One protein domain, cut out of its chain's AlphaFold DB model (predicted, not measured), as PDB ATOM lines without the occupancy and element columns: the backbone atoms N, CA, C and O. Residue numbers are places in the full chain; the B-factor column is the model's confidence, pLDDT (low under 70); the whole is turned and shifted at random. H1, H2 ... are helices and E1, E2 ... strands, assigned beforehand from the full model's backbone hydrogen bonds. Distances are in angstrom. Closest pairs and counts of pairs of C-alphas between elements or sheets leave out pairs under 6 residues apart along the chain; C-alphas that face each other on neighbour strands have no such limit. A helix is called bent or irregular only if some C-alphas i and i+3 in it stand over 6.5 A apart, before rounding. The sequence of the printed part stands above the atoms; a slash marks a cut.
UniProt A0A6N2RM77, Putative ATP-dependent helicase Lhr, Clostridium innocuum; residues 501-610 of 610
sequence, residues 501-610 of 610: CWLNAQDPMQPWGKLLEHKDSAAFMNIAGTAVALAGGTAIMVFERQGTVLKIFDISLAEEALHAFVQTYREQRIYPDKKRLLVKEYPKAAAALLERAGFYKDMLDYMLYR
ATOM      1  N   CYS A 501      -9.294  28.840 -45.919       94.94
ATOM      2  CA  CYS A 501      -8.693  27.843 -46.792       94.94
ATOM      3  C   CYS A 501      -7.948  26.806 -45.961       94.94
ATOM      4  O   CYS A 501      -7.197  27.158 -45.049       94.94
ATOM      5  N   TRP A 502      -8.101  25.532 -46.311       96.75
ATOM      6  CA  TRP A 502      -7.294  24.469 -45.732       96.75
ATOM      7  C   TRP A 502      -6.193  24.036 -46.693       96.75
ATOM      8  O   TRP A 502      -6.453  23.789 -47.868       96.75
ATOM      9  N   LEU A 503      -4.976  23.886 -46.172       96.81
ATOM     10  CA  LEU A 503      -3.830  23.342 -46.899       96.81
ATOM     11  C   LEU A 503      -3.097  22.303 -46.056       96.81
ATOM     12  O   LEU A 503      -3.144  22.320 -44.825       96.81
ATOM     13  N   ASN A 504      -2.376  21.405 -46.719       97.38
ATOM     14  CA  ASN A 504      -1.408  20.563 -46.031       97.38
ATOM     15  C   ASN A 504      -0.219  21.413 -45.560       97.38
ATOM     16  O   ASN A 504       0.250  22.284 -46.288       97.38
ATOM     17  N   ALA A 505       0.318  21.130 -44.377       96.62
ATOM     18  CA  ALA A 505       1.452  21.869 -43.832       96.62
ATOM     19  C   ALA A 505       2.751  21.665 -44.638       96.62
ATOM     20  O   ALA A 505       3.656  22.487 -44.566       96.62
ATOM     21  N   GLN A 506       2.874  20.604 -45.445       95.00
ATOM     22  CA  GLN A 506       4.004  20.448 -46.372       95.00
ATOM     23  C   GLN A 506       3.830  21.163 -47.710       95.00
ATOM     24  O   GLN A 506       4.820  21.286 -48.423       95.00
ATOM     25  N   ASP A 507       2.649  21.696 -48.034       95.75
ATOM     26  CA  ASP A 507       2.457  22.417 -49.296       95.75
ATOM     27  C   ASP A 507       3.420  23.620 -49.392       95.75
ATOM     28  O   ASP A 507       3.466  24.410 -48.445       95.75
ATOM     29  N   PRO A 508       4.199  23.790 -50.478       93.88
ATOM     30  CA  PRO A 508       5.138  24.907 -50.625       93.88
ATOM     31  C   PRO A 508       4.497  26.287 -50.427       93.88
ATOM     32  O   PRO A 508       5.137  27.193 -49.901       93.88
ATOM     33  N   MET A 509       3.214  26.436 -50.775       94.44
ATOM     34  CA  MET A 509       2.473  27.697 -50.662       94.44
ATOM     35  C   MET A 509       1.894  27.943 -49.264       94.44
ATOM     36  O   MET A 509       1.274  28.977 -49.023       94.44
ATOM     37  N   GLN A 510       2.101  27.019 -48.323       95.31
ATOM     38  CA  GLN A 510       1.889  27.241 -46.898       95.31
ATOM     39  C   GLN A 510       3.206  27.791 -46.301       95.31
ATOM     40  O   GLN A 510       4.193  27.055 -46.247       95.31
ATOM     41  N   PRO A 511       3.257  29.068 -45.861       95.00
ATOM     42  CA  PRO A 511       4.531  29.716 -45.532       95.00
ATOM     43  C   PRO A 511       4.919  29.679 -44.049       95.00
ATOM     44  O   PRO A 511       6.085  29.914 -43.724       95.00
ATOM     45  N   TRP A 512       3.978  29.423 -43.134       95.81
ATOM     46  CA  TRP A 512       4.253  29.445 -41.691       95.81
ATOM     47  C   TRP A 512       5.163  28.285 -41.276       95.81
ATOM     48  O   TRP A 512       4.897  27.132 -41.616       95.81
ATOM     49  N   GLY A 513       6.231  28.593 -40.546       92.94
ATOM     50  CA  GLY A 513       7.277  27.642 -40.169       92.94
ATOM     51  C   GLY A 513       8.244  27.290 -41.299       92.94
ATOM     52  O   GLY A 513       9.015  26.345 -41.150       92.94
ATOM     53  N   LYS A 514       8.183  28.001 -42.435       92.00
ATOM     54  CA  LYS A 514       9.109  27.844 -43.570       92.00
ATOM     55  C   LYS A 514       9.723  29.184 -43.949       92.00
ATOM     56  O   LYS A 514      10.915  29.404 -43.772       92.00
ATOM     57  N   LEU A 515       8.868  30.075 -44.440       92.12
ATOM     58  CA  LEU A 515       9.212  31.414 -44.897       92.12
ATOM     59  C   LEU A 515       8.875  32.469 -43.842       92.12
ATOM     60  O   LEU A 515       9.602  33.442 -43.690       92.12
ATOM     61  N   LEU A 516       7.779  32.258 -43.111       92.94
ATOM     62  CA  LEU A 516       7.306  33.134 -42.047       92.94
ATOM     63  C   LEU A 516       7.378  32.410 -40.704       92.94
ATOM     64  O   LEU A 516       7.017  31.238 -40.607       92.94
ATOM     65  N   GLU A 517       7.790  33.114 -39.658       91.38
ATOM     66  CA  GLU A 517       7.784  32.579 -38.295       91.38
ATOM     67  C   GLU A 517       6.355  32.358 -37.797       91.38
ATOM     68  O   GLU A 517       5.466  33.170 -38.052       91.38
ATOM     69  N   HIS A 518       6.117  31.263 -37.073       90.44
ATOM     70  CA  HIS A 518       4.826  31.056 -36.422       90.44
ATOM     71  C   HIS A 518       4.539  32.164 -35.403       90.44
ATOM     72  O   HIS A 518       5.446  32.704 -34.778       90.44
ATOM     73  N   LYS A 519       3.253  32.438 -35.162       85.88
ATOM     74  CA  LYS A 519       2.853  33.104 -33.917       85.88
ATOM     75  C   LYS A 519       3.044  32.115 -32.764       85.88
ATOM     76  O   LYS A 519       2.678  30.951 -32.922       85.88
ATOM     77  N   ASP A 520       3.529  32.576 -31.612       78.94
ATOM     78  CA  ASP A 520       3.847  31.722 -30.452       78.94
ATOM     79  C   ASP A 520       2.699  30.781 -30.045       78.94
ATOM     80  O   ASP A 520       2.914  29.621 -29.703       78.94
ATOM     81  N   SER A 521       1.454  31.255 -30.136       85.00
ATOM     82  CA  SER A 521       0.251  30.493 -29.779       85.00
ATOM     83  C   SER A 521      -0.302  29.598 -30.898       85.00
ATOM     84  O   SER A 521      -1.288  28.899 -30.675       85.00
ATOM     85  N   ALA A 522       0.285  29.633 -32.099       89.75
ATOM     86  CA  ALA A 522      -0.227  28.990 -33.313       89.75
ATOM     87  C   ALA A 522       0.884  28.271 -34.108       89.75
ATOM     88  O   ALA A 522       0.982  28.383 -35.336       89.75
ATOM     89  N   ALA A 523       1.743  27.539 -33.393       93.19
ATOM     90  CA  ALA A 523       2.802  26.719 -33.972       93.19
ATOM     91  C   ALA A 523       2.322  25.294 -34.299       93.19
ATOM     92  O   ALA A 523       1.518  24.702 -33.574       93.19
ATOM     93  N   PHE A 524       2.845  24.728 -35.388       95.19
ATOM     94  CA  PHE A 524       2.566  23.360 -35.830       95.19
ATOM     95  C   PHE A 524       3.734  22.805 -36.652       95.19
ATOM     96  O   PHE A 524       4.597  23.545 -37.111       95.19
ATOM     97  N   MET A 525       3.771  21.485 -36.841       95.06
ATOM     98  CA  MET A 525       4.828  20.832 -37.622       95.06
ATOM     99  C   MET A 525       4.472  20.745 -39.110       95.06
ATOM    100  O   MET A 525       3.391  20.265 -39.465       95.06
ATOM    101  N   ASN A 526       5.431  21.095 -39.968       95.88
ATOM    102  CA  ASN A 526       5.329  21.018 -41.427       95.88
ATOM    103  C   ASN A 526       5.596  19.596 -41.947       95.88
ATOM    104  O   ASN A 526       6.618  19.309 -42.567       95.88
ATOM    105  N   ILE A 527       4.656  18.690 -41.666       95.00
ATOM    106  CA  ILE A 527       4.677  17.275 -42.072       95.00
ATOM    107  C   ILE A 527       3.381  16.898 -42.805       95.00
ATOM    108  O   ILE A 527       2.333  17.474 -42.527       95.00
ATOM    109  N   ALA A 528       3.415  15.888 -43.687       90.19
ATOM    110  CA  ALA A 528       2.264  15.466 -44.505       90.19
ATOM    111  C   ALA A 528       1.013  15.111 -43.683       90.19
ATOM    112  O   ALA A 528      -0.114  15.173 -44.173       90.19
ATOM    113  N   GLY A 529       1.201  14.708 -42.423       93.81
ATOM    114  CA  GLY A 529       0.110  14.404 -41.504       93.81
ATOM    115  C   GLY A 529      -0.625  15.632 -40.963       93.81
ATOM    116  O   GLY A 529      -1.656  15.445 -40.323       93.81
ATOM    117  N   THR A 530      -0.138  16.847 -41.197       97.62
ATOM    118  CA  THR A 530      -0.712  18.079 -40.652       97.62
ATOM    119  C   THR A 530      -1.453  18.857 -41.737       97.62
ATOM    120  O   THR A 530      -0.913  19.096 -42.813       97.62
ATOM    121  N   ALA A 531      -2.682  19.269 -41.449       97.88
ATOM    122  CA  ALA A 531      -3.462  20.203 -42.250       97.88
ATOM    123  C   ALA A 531      -3.740  21.464 -41.424       97.88
ATOM    124  O   ALA A 531      -4.019  21.367 -40.230       97.88
ATOM    125  N   VAL A 532      -3.666  22.636 -42.050       97.88
ATOM    126  CA  VAL A 532      -3.849  23.942 -41.406       97.88
ATOM    127  C   VAL A 532      -4.950  24.734 -42.096       97.88
ATOM    128  O   VAL A 532      -4.997  24.791 -43.323       97.88
ATOM    129  N   ALA A 533      -5.811  25.355 -41.293       97.69
ATOM    130  CA  ALA A 533      -6.795  26.335 -41.723       97.69
ATOM    131  C   ALA A 533      -6.207  27.742 -41.626       97.69
ATOM    132  O   ALA A 533      -5.697  28.141 -40.571       97.69
ATOM    133  N   LEU A 534      -6.320  28.496 -42.712       96.69
ATOM    134  CA  LEU A 534      -5.855  29.869 -42.823       96.69
ATOM    135  C   LEU A 534      -7.046  30.786 -43.111       96.69
ATOM    136  O   LEU A 534      -7.750  30.566 -44.092       96.69
ATOM    137  N   ALA A 535      -7.238  31.819 -42.289       95.62
ATOM    138  CA  ALA A 535      -8.220  32.885 -42.503       95.62
ATOM    139  C   ALA A 535      -7.481  34.216 -42.657       95.62
ATOM    140  O   ALA A 535      -6.693  34.591 -41.783       95.62
ATOM    141  N   GLY A 536      -7.628  34.876 -43.812       93.12
ATOM    142  CA  GLY A 536      -6.822  36.063 -44.131       93.12
ATOM    143  C   GLY A 536      -5.313  35.797 -44.035       93.12
ATOM    144  O   GLY A 536      -4.545  36.683 -43.674       93.12
ATOM    145  N   GLY A 537      -4.890  34.547 -44.266       94.62
ATOM    146  CA  GLY A 537      -3.508  34.084 -44.119       94.62
ATOM    147  C   GLY A 537      -3.039  33.815 -42.683       94.62
ATOM    148  O   GLY A 537      -1.927  33.327 -42.504       94.62
ATOM    149  N   THR A 538      -3.855  34.057 -41.653       95.25
ATOM    150  CA  THR A 538      -3.538  33.677 -40.263       95.25
ATOM    151  C   THR A 538      -3.937  32.226 -39.995       95.25
ATOM    152  O   THR A 538      -5.049  31.828 -40.325       95.25
ATOM    153  N   ALA A 539      -3.061  31.443 -39.358       96.69
ATOM    154  CA  ALA A 539      -3.398  30.100 -38.881       96.69
ATOM    155  C   ALA A 539      -4.404  30.156 -37.727       96.69
ATOM    156  O   ALA A 539      -4.099  30.703 -36.669       96.69
ATOM    157  N   ILE A 540      -5.585  29.571 -37.939       96.69
ATOM    158  CA  ILE A 540      -6.695  29.584 -36.968       96.69
ATOM    159  C   ILE A 540      -7.007  28.200 -36.390       96.69
ATOM    160  O   ILE A 540      -7.560  28.094 -35.296       96.69
ATOM    161  N   MET A 541      -6.640  27.127 -37.093       97.19
ATOM    162  CA  MET A 541      -6.931  25.749 -36.695       97.19
ATOM    163  C   MET A 541      -5.967  24.782 -37.382       97.19
ATOM    164  O   MET A 541      -5.537  25.039 -38.506       97.19
ATOM    165  N   VAL A 542      -5.645  23.661 -36.736       97.94
ATOM    166  CA  VAL A 542      -4.877  22.570 -37.353       97.94
ATOM    167  C   VAL A 542      -5.442  21.201 -37.001       97.94
ATOM    168  O   VAL A 542      -5.856  20.950 -35.868       97.94
ATOM    169  N   PHE A 543      -5.383  20.297 -37.973       98.12
ATOM    170  CA  PHE A 543      -5.478  18.861 -37.764       98.12
ATOM    171  C   PHE A 543      -4.080  18.261 -37.862       98.12
ATOM    172  O   PHE A 543      -3.450  18.317 -38.913       98.12
ATOM    173  N   GLU A 544      -3.586  17.666 -36.786       96.69
ATOM    174  CA  GLU A 544      -2.300  16.975 -36.750       96.69
ATOM    175  C   GLU A 544      -2.490  15.456 -36.798       96.69
ATOM    176  O   GLU A 544      -3.590  14.921 -36.613       96.69
ATOM    177  N   ARG A 545      -1.381  14.740 -37.039       95.06
ATOM    178  CA  ARG A 545      -1.330  13.270 -37.000       95.06
ATOM    179  C   ARG A 545      -2.439  12.628 -37.853       95.06
ATOM    180  O   ARG A 545      -3.137  11.717 -37.408       95.06
ATOM    181  N   GLN A 546      -2.588  13.112 -39.087       93.56
ATOM    182  CA  GLN A 546      -3.562  12.645 -40.081       93.56
ATOM    183  C   GLN A 546      -5.021  12.779 -39.612       93.56
ATOM    184  O   GLN A 546      -5.820  11.862 -39.807       93.56
ATOM    185  N   GLY A 547      -5.353  13.900 -38.967       93.81
ATOM    186  CA  GLY A 547      -6.707  14.198 -38.493       93.81
ATOM    187  C   GLY A 547      -7.039  13.669 -37.097       93.81
ATOM    188  O   GLY A 547      -8.171  13.826 -36.662       93.81
ATOM    189  N   THR A 548      -6.088  13.054 -36.384       96.31
ATOM    190  CA  THR A 548      -6.359  12.485 -35.047       96.31
ATOM    191  C   THR A 548      -6.345  13.499 -33.916       96.31
ATOM    192  O   THR A 548      -6.986  13.268 -32.891       96.31
ATOM    193  N   VAL A 549      -5.654  14.620 -34.107       97.56
ATOM    194  CA  VAL A 549      -5.541  15.688 -33.117       97.56
ATOM    195  C   VAL A 549      -6.043  16.979 -33.744       97.56
ATOM    196  O   VAL A 549      -5.519  17.401 -34.771       97.56
ATOM    197  N   LEU A 550      -7.037  17.609 -33.129       97.69
ATOM    198  CA  LEU A 550      -7.544  18.926 -33.492       97.69
ATOM    199  C   LEU A 550      -6.996  19.964 -32.511       97.69
ATOM    200  O   LEU A 550      -7.187  19.837 -31.302       97.69
ATOM    201  N   LYS A 551      -6.372  21.025 -33.023       96.94
ATOM    202  CA  LYS A 551      -6.033  22.220 -32.239       96.94
ATOM    203  C   LYS A 551      -6.734  23.434 -32.832       96.94
ATOM    204  O   LYS A 551      -6.782  23.596 -34.050       96.94
ATOM    205  N   ILE A 552      -7.255  24.286 -31.959       96.62
ATOM    206  CA  ILE A 552      -7.975  25.507 -32.321       96.62
ATOM    207  C   ILE A 552      -7.195  26.683 -31.747       96.62
ATOM    208  O   ILE A 552      -6.970  26.732 -30.539       96.62
ATOM    209  N   PHE A 553      -6.776  27.599 -32.615       95.25
ATOM    210  CA  PHE A 553      -6.072  28.824 -32.236       95.25
ATOM    211  C   PHE A 553      -7.027  30.015 -32.153       95.25
ATOM    212  O   PHE A 553      -6.829  30.895 -31.321       95.25
ATOM    213  N   ASP A 554      -8.086  30.007 -32.968       94.06
ATOM    214  CA  ASP A 554      -9.172  30.980 -32.915       94.06
ATOM    215  C   ASP A 554     -10.525  30.262 -32.856       94.06
ATOM    216  O   ASP A 554     -10.962  29.618 -33.811       94.06
ATOM    217  N   ILE A 555     -11.185  30.350 -31.699       93.00
ATOM    218  CA  ILE A 555     -12.478  29.701 -31.472       93.00
ATOM    219  C   ILE A 555     -13.625  30.408 -32.203       93.00
ATOM    220  O   ILE A 555     -14.628  29.764 -32.504       93.00
ATOM    221  N   SER A 556     -13.486  31.704 -32.511       94.81
ATOM    222  CA  SER A 556     -14.556  32.499 -33.128       94.81
ATOM    223  C   SER A 556     -14.864  32.053 -34.559       94.81
ATOM    224  O   SER A 556     -16.018  32.090 -34.978       94.81
ATOM    225  N   LEU A 557     -13.855  31.541 -35.269       95.31
ATOM    226  CA  LEU A 557     -13.956  31.035 -36.641       95.31
ATOM    227  C   LEU A 557     -14.013  29.501 -36.718       95.31
ATOM    228  O   LEU A 557     -13.970  28.926 -37.805       95.31
ATOM    229  N   ALA A 558     -14.088  28.805 -35.579       95.75
ATOM    230  CA  ALA A 558     -13.927  27.354 -35.546       95.75
ATOM    231  C   ALA A 558     -15.046  26.591 -36.273       95.75
ATOM    232  O   ALA A 558     -14.777  25.575 -36.912       95.75
ATOM    233  N   GLU A 559     -16.289  27.068 -36.195       95.94
ATOM    234  CA  GLU A 559     -17.423  26.439 -36.885       95.94
ATOM    235  C   GLU A 559     -17.256  26.503 -38.405       95.94
ATOM    236  O   GLU A 559     -17.284  25.477 -39.085       95.94
ATOM    237  N   GLU A 560     -16.997  27.704 -38.925       96.75
ATOM    238  CA  GLU A 560     -16.770  27.943 -40.349       96.75
ATOM    239  C   GLU A 560     -15.547  27.160 -40.850       96.75
ATOM    240  O   GLU A 560     -15.604  26.514 -41.898       96.75
ATOM    241  N   ALA A 561     -14.467  27.119 -40.059       97.44
ATOM    242  CA  ALA A 561     -13.276  26.349 -40.392       97.44
ATOM    243  C   ALA A 561     -13.556  24.844 -40.487       97.44
ATOM    244  O   ALA A 561     -13.065  24.196 -41.410       97.44
ATOM    245  N   LEU A 562     -14.355  24.273 -39.581       98.00
ATOM    246  CA  LEU A 562     -14.719  22.855 -39.639       98.00
ATOM    247  C   LEU A 562     -15.637  22.543 -40.826       98.00
ATOM    248  O   LEU A 562     -15.436  21.524 -41.486       98.00
ATOM    249  N   HIS A 563     -16.590  23.417 -41.155       97.56
ATOM    250  CA  HIS A 563     -17.395  23.262 -42.371       97.56
ATOM    251  C   HIS A 563     -16.523  23.296 -43.636       97.56
ATOM    252  O   HIS A 563     -16.627  22.399 -44.480       97.56
ATOM    253  N   ALA A 564     -15.598  24.257 -43.728       97.06
ATOM    254  CA  ALA A 564     -14.635  24.344 -44.825       97.06
ATOM    255  C   ALA A 564     -13.727  23.102 -44.898       97.06
ATOM    256  O   ALA A 564     -13.427  22.610 -45.991       97.06
ATOM    257  N   PHE A 565     -13.324  22.550 -43.746       97.56
ATOM    258  CA  PHE A 565     -12.548  21.309 -43.675       97.56
ATOM    259  C   PHE A 565     -13.320  20.134 -44.266       97.56
ATOM    260  O   PHE A 565     -12.792  19.417 -45.112       97.56
ATOM    261  N   VAL A 566     -14.570  19.938 -43.836       97.25
ATOM    262  CA  VAL A 566     -15.416  18.826 -44.289       97.25
ATOM    263  C   VAL A 566     -15.618  18.886 -45.798       97.25
ATOM    264  O   VAL A 566     -15.504  17.855 -46.463       97.25
ATOM    265  N   GLN A 567     -15.851  20.078 -46.353       95.38
ATOM    266  CA  GLN A 567     -15.939  20.266 -47.799       95.38
ATOM    267  C   GLN A 567     -14.618  19.893 -48.491       95.38
ATOM    268  O   GLN A 567     -14.605  19.038 -49.374       95.38
ATOM    269  N   THR A 568     -13.496  20.451 -48.033       94.69
ATOM    270  CA  THR A 568     -12.164  20.234 -48.625       94.69
ATOM    271  C   THR A 568     -11.733  18.759 -48.552       94.69
ATOM    272  O   THR A 568     -11.135  18.221 -49.487       94.69
ATOM    273  N   TYR A 569     -12.072  18.070 -47.460       95.44
ATOM    274  CA  TYR A 569     -11.836  16.639 -47.269       95.44
ATOM    275  C   TYR A 569     -12.690  15.778 -48.212       95.44
ATOM    276  O   TYR A 569     -12.181  14.828 -48.818       95.44
ATOM    277  N   ARG A 570     -13.978  16.117 -48.374       94.38
ATOM    278  CA  ARG A 570     -14.891  15.423 -49.299       94.38
ATOM    279  C   ARG A 570     -14.492  15.612 -50.760       94.38
ATOM    280  O   ARG A 570     -14.571  14.661 -51.530       94.38
ATOM    281  N   GLU A 571     -13.969  16.785 -51.106       92.62
ATOM    282  CA  GLU A 571     -13.364  17.078 -52.411       92.62
ATOM    283  C   GLU A 571     -11.996  16.401 -52.621       92.62
ATOM    284  O   GLU A 571     -11.411  16.518 -53.693       92.62
ATOM    285  N   GLN A 572     -11.488  15.667 -51.624       93.44
ATOM    286  CA  GLN A 572     -10.204  14.951 -51.657       93.44
ATOM    287  C   GLN A 572      -8.966  15.852 -51.764       93.44
ATOM    288  O   GLN A 572      -7.866  15.356 -51.981       93.44
ATOM    289  N   ARG A 573      -9.105  17.162 -51.533       93.00
ATOM    290  CA  ARG A 573      -7.974  18.103 -51.567       93.00
ATOM    291  C   ARG A 573      -7.039  17.957 -50.366       93.00
ATOM    292  O   ARG A 573      -5.882  18.362 -50.418       93.00
ATOM    293  N   ILE A 574      -7.542  17.381 -49.272       93.75
ATOM    294  CA  ILE A 574      -6.777  17.054 -48.068       93.75
ATOM    295  C   ILE A 574      -7.043  15.610 -47.674       93.75
ATOM    296  O   ILE A 574      -8.179  15.142 -47.697       93.75
ATOM    297  N   TYR A 575      -5.972  14.914 -47.289       94.00
ATOM    298  CA  TYR A 575      -5.985  13.490 -46.957       94.00
ATOM    299  C   TYR A 575      -6.719  12.626 -48.013       94.00
ATOM    300  O   TYR A 575      -7.586  11.825 -47.645       94.00
ATOM    301  N   PRO A 576      -6.379  12.740 -49.317       92.81
ATOM    302  CA  PRO A 576      -7.042  11.988 -50.390       92.81
ATOM    303  C   PRO A 576      -7.033  10.473 -50.146       92.81
ATOM    304  O   PRO A 576      -8.023   9.803 -50.420       92.81
ATOM    305  N   ASP A 577      -5.994   9.933 -49.513       89.69
ATOM    306  CA  ASP A 577      -5.870   8.494 -49.235       89.69
ATOM    307  C   ASP A 577      -6.746   7.979 -48.078       89.69
ATOM    308  O   ASP A 577      -6.808   6.772 -47.817       89.69
ATOM    309  N   LYS A 578      -7.401   8.867 -47.323       91.69
ATOM    310  CA  LYS A 578      -8.195   8.503 -46.145       91.69
ATOM    311  C   LYS A 578      -9.676   8.554 -46.487       91.69
ATOM    312  O   LYS A 578     -10.217   9.625 -46.719       91.69
ATOM    313  N   LYS A 579     -10.357   7.404 -46.426       92.81
ATOM    314  CA  LYS A 579     -11.831   7.314 -46.534       92.81
ATOM    315  C   LYS A 579     -12.568   7.612 -45.223       92.81
ATOM    316  O   LYS A 579     -13.767   7.860 -45.227       92.81
ATOM    317  N   ARG A 580     -11.844   7.532 -44.103       94.12
ATOM    318  CA  ARG A 580     -12.332   7.897 -42.774       94.12
ATOM    319  C   ARG A 580     -11.266   8.675 -42.015       94.12
ATOM    320  O   ARG A 580     -10.088   8.304 -42.074       94.12
ATOM    321  N   LEU A 581     -11.695   9.677 -41.262       94.94
ATOM    322  CA  LEU A 581     -10.892  10.384 -40.270       94.94
ATOM    323  C   LEU A 581     -11.466  10.121 -38.881       94.94
ATOM    324  O   LEU A 581     -12.681  10.060 -38.716       94.94
ATOM    325  N   LEU A 582     -10.579   9.949 -37.906       95.56
ATOM    326  CA  LEU A 582     -10.919   9.690 -36.510       95.56
ATOM    327  C   LEU A 582     -10.209  10.734 -35.657       95.56
ATOM    328  O   LEU A 582      -8.986  10.687 -35.576       95.56
ATOM    329  N   VAL A 583     -10.965  11.633 -35.036       96.81
ATOM    330  CA  VAL A 583     -10.489  12.697 -34.150       96.81
ATOM    331  C   VAL A 583     -10.588  12.208 -32.706       96.81
ATOM    332  O   VAL A 583     -11.685  11.930 -32.224       96.81
ATOM    333  N   LYS A 584      -9.445  12.101 -32.028       96.31
ATOM    334  CA  LYS A 584      -9.335  11.581 -30.654       96.31
ATOM    335  C   LYS A 584      -9.039  12.672 -29.640       96.31
ATOM    336  O   LYS A 584      -9.618  12.716 -28.563       96.31
ATOM    337  N   GLU A 585      -8.115  13.560 -29.989       96.75
ATOM    338  CA  GLU A 585      -7.693  14.662 -29.130       96.75
ATOM    339  C   GLU A 585      -8.286  15.959 -29.688       96.75
ATOM    340  O   GLU A 585      -7.989  16.339 -30.819       96.75
ATOM    341  N   TYR A 586      -9.149  16.627 -28.924       95.94
ATOM    342  CA  TYR A 586      -9.786  17.888 -29.315       95.94
ATOM    343  C   TYR A 586     -10.122  18.739 -28.075       95.94
ATOM    344  O   TYR A 586     -10.355  18.189 -26.994       95.94
ATOM    345  N   PRO A 587     -10.173  20.084 -28.181       94.69
ATOM    346  CA  PRO A 587     -10.622  20.936 -27.084       94.69
ATOM    347  C   PRO A 587     -12.083  20.644 -26.734       94.69
ATOM    348  O   PRO A 587     -12.908  20.500 -27.632       94.69
ATOM    349  N   LYS A 588     -12.454  20.638 -25.447       92.06
ATOM    350  CA  LYS A 588     -13.842  20.345 -25.019       92.06
ATOM    351  C   LYS A 588     -14.888  21.245 -25.691       92.06
ATOM    352  O   LYS A 588     -15.967  20.775 -26.031       92.06
ATOM    353  N   ALA A 589     -14.547  22.513 -25.927       91.56
ATOM    354  CA  ALA A 589     -15.404  23.468 -26.630       91.56
ATOM    355  C   ALA A 589     -15.689  23.082 -28.100       91.56
ATOM    356  O   ALA A 589     -16.673  23.539 -28.670       91.56
ATOM    357  N   ALA A 590     -14.863  22.220 -28.706       93.69
ATOM    358  CA  ALA A 590     -15.001  21.777 -30.091       93.69
ATOM    359  C   ALA A 590     -16.040  20.661 -30.292       93.69
ATOM    360  O   ALA A 590     -16.457  20.438 -31.422       93.69
ATOM    361  N   ALA A 591     -16.483  19.971 -29.234       93.44
ATOM    362  CA  ALA A 591     -17.371  18.807 -29.350       93.44
ATOM    363  C   ALA A 591     -18.681  19.133 -30.097       93.44
ATOM    364  O   ALA A 591     -18.993  18.527 -31.119       93.44
ATOM    365  N   ALA A 592     -19.397  20.169 -29.648       94.38
ATOM    366  CA  ALA A 592     -20.636  20.616 -30.288       94.38
ATOM    367  C   ALA A 592     -20.408  21.236 -31.682       94.38
ATOM    368  O   ALA A 592     -21.322  21.291 -32.500       94.38
ATOM    369  N   LEU A 593     -19.200  21.738 -31.957       96.00
ATOM    370  CA  LEU A 593     -18.830  22.284 -33.265       96.00
ATOM    371  C   LEU A 593     -18.584  21.164 -34.285       96.00
ATOM    372  O   LEU A 593     -19.043  21.260 -35.418       96.00
ATOM    373  N   LEU A 594     -17.917  20.082 -33.873       95.94
ATOM    374  CA  LEU A 594     -17.675  18.900 -34.703       95.94
ATOM    375  C   LEU A 594     -18.989  18.249 -35.153       95.94
ATOM    376  O   LEU A 594     -19.148  17.948 -36.335       95.94
ATOM    377  N   GLU A 595     -19.952  18.090 -34.243       94.81
ATOM    378  CA  GLU A 595     -21.272  17.527 -34.571       94.81
ATOM    379  C   GLU A 595     -22.017  18.389 -35.595       94.81
ATOM    380  O   GLU A 595     -22.498  17.872 -36.604       94.81
ATOM    381  N   ARG A 596     -22.036  19.714 -35.396       95.56
ATOM    382  CA  ARG A 596     -22.656  20.661 -36.338       95.56
ATOM    383  C   ARG A 596     -21.978  20.671 -37.707       95.56
ATOM    384  O   ARG A 596     -22.664  20.768 -38.721       95.56
ATOM    385  N   ALA A 597     -20.659  20.487 -37.750       95.00
ATOM    386  CA  ALA A 597     -19.904  20.371 -38.994       95.00
ATOM    387  C   ALA A 597     -20.148  19.047 -39.747       95.00
ATOM    388  O   ALA A 597     -19.819  18.948 -40.931       95.00
ATOM    389  N   GLY A 598     -20.747  18.039 -39.099       93.50
ATOM    390  CA  GLY A 598     -21.095  16.750 -39.706       93.50
ATOM    391  C   GLY A 598     -20.182  15.582 -39.321       93.50
ATOM    392  O   GLY A 598     -20.139  14.585 -40.046       93.50
ATOM    393  N   PHE A 599     -19.443  15.688 -38.212       95.94
ATOM    394  CA  PHE A 599     -18.742  14.555 -37.607       95.94
ATOM    395  C   PHE A 599     -19.705  13.734 -36.740       95.94
ATOM    396  O   PHE A 599     -20.517  14.279 -35.996       95.94
ATOM    397  N   TYR A 600     -19.576  12.411 -36.788       93.88
ATOM    398  CA  TYR A 600     -20.369  11.479 -35.988       93.88
ATOM    399  C   TYR A 600     -19.612  11.095 -34.723       93.88
ATOM    400  O   TYR A 600     -18.435  10.738 -34.788       93.88
ATOM    401  N   LYS A 601     -20.282  11.137 -33.575       91.75
ATOM    402  CA  LYS A 601     -19.698  10.696 -32.309       91.75
ATOM    403  C   LYS A 601     -19.621   9.167 -32.255       91.75
ATOM    404  O   LYS A 601     -20.637   8.498 -32.431       91.75
ATOM    405  N   ASP A 602     -18.438   8.631 -31.972       87.56
ATOM    406  CA  ASP A 602     -18.192   7.206 -31.732       87.56
ATOM    407  C   ASP A 602     -17.507   7.031 -30.374       87.56
ATOM    408  O   ASP A 602     -16.317   7.296 -30.201       87.56
ATOM    409  N   MET A 603     -18.295   6.639 -29.372       87.50
ATOM    410  CA  MET A 603     -17.900   6.622 -27.961       87.50
ATOM    411  C   MET A 603     -17.357   7.982 -27.468       87.50
ATOM    412  O   MET A 603     -18.142   8.882 -27.155       87.50
ATOM    413  N   LEU A 604     -16.030   8.118 -27.355       87.44
ATOM    414  CA  LEU A 604     -15.325   9.328 -26.906       87.44
ATOM    415  C   LEU A 604     -14.694  10.118 -28.068       87.44
ATOM    416  O   LEU A 604     -14.286  11.266 -27.871       87.44
ATOM    417  N   ASP A 605     -14.653   9.524 -29.260       94.00
ATOM    418  CA  ASP A 605     -14.001  10.060 -30.449       94.00
ATOM    419  C   ASP A 605     -15.040  10.618 -31.444       94.00
ATOM    420  O   ASP A 605     -16.243  10.352 -31.349       94.00
ATOM    421  N   TYR A 606     -14.571  11.380 -32.433       95.75
ATOM    422  CA  TYR A 606     -15.387  11.877 -33.543       95.75
ATOM    423  C   TYR A 606     -14.897  11.322 -34.878       95.75
ATOM    424  O   TYR A 606     -13.700  11.306 -35.157       95.75
ATOM    425  N   MET A 607     -15.819  10.894 -35.736       95.19
ATOM    426  CA  MET A 607     -15.517  10.321 -37.044       95.19
ATOM    427  C   MET A 607     -16.100  11.142 -38.186       95.19
ATOM    428  O   MET A 607     -17.235  11.608 -38.121       95.19
ATOM    429  N   LEU A 608     -15.345  11.241 -39.276       95.81
ATOM    430  CA  LEU A 608     -15.812  11.797 -40.541       95.81
ATOM    431  C   LEU A 608     -15.580  10.787 -41.662       95.81
ATOM    432  O   LEU A 608     -14.473  10.271 -41.821       95.81
ATOM    433  N   TYR A 609     -16.628  10.532 -42.439       92.19
ATOM    434  CA  TYR A 609     -16.591   9.665 -43.613       92.19
ATOM    435  C   TYR A 609     -16.649  10.492 -44.890       92.19
ATOM    436  O   TYR A 609     -17.275  11.559 -44.924       92.19
ATOM    437  N   ARG A 610     -16.002   9.968 -45.929       89.81
ATOM    438  CA  ARG A 610     -16.097  10.471 -47.293       89.81
ATOM    439  C   ARG A 610     -16.811   9.481 -48.194       89.81
ATOM    440  O   ARG A 610     -16.477   8.275 -48.110       89.81
TER     441      ARG A 610
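This is residues 501 to 610 of the 610 residues of the protein "Putative ATP-dependent helicase Lhr" of Clostridium innocuum (UniProt A0A6N2RM77). Two small antiparallel sheets come near each other at E4 and E5, and H1 sits between them, covering one face of the larger sheet, E1 E2 E3 E4, while H2 packs on the smaller one, E5 E7 E6. A long loop, residues 505 to 530, lies beyond the larger sheet, away from H1. The printed part has 110 residues, with named elements in the order E1 E2 E3 E4 H1 E5 H2 E6 E7; its class is mixed. It is compact, with a radius of gyration of the C-alphas of 12.9 A and spans of 40 by 28 by 20 A.

E1, residues 501 to 504, begins at C-alpha 501 (-8.693, 27.843, -46.792). E2 is 531 to 535, E3 538 to 544, 17.1 A long, and E4 549 to 552. H1, 558 to 570, is 18.2 A long. E5 is 580 to 583, H2 588 to 597, 15.2 A long, E6 600 to 602, and E7 605 to 609, ending at C-alpha 609 (-16.591, 9.665, -43.613).

E1 to E4 form a meander, each strand the antiparallel neighbour of the one before, with N 503 and O 532 at 3.0 A, N 533 and O 541 at 2.8 A, and N 542 and O 551 at 2.9 A. H1 is on this sheet in two layers, helix over one face, at a height of 9.2 A. H1 and H2 touch at a steep tilt of 49 degrees, the closest C-alphas being those of His 563 and Ala 597, 5.1 A apart. E5, H2 and E6 form a split strand-helix-strand unit, E7 being between the strands, with a right-handed crossover; N 581 and O 608 are 2.9 A apart, N 600 and O 607 2.8 A. Every O i to N i+4 pair of H1 is within hydrogen-bond range, against 4 of 6 in H2, which is only just irregular, C-alphas 589 and 592 being 7.0 A apart.

The farthest C-alphas, of Leu 515 and Met 603, are 40.5 A apart. The printed part has no cut, the link E1 to E2 is long, and no printed residue is under 70 in pLDDT.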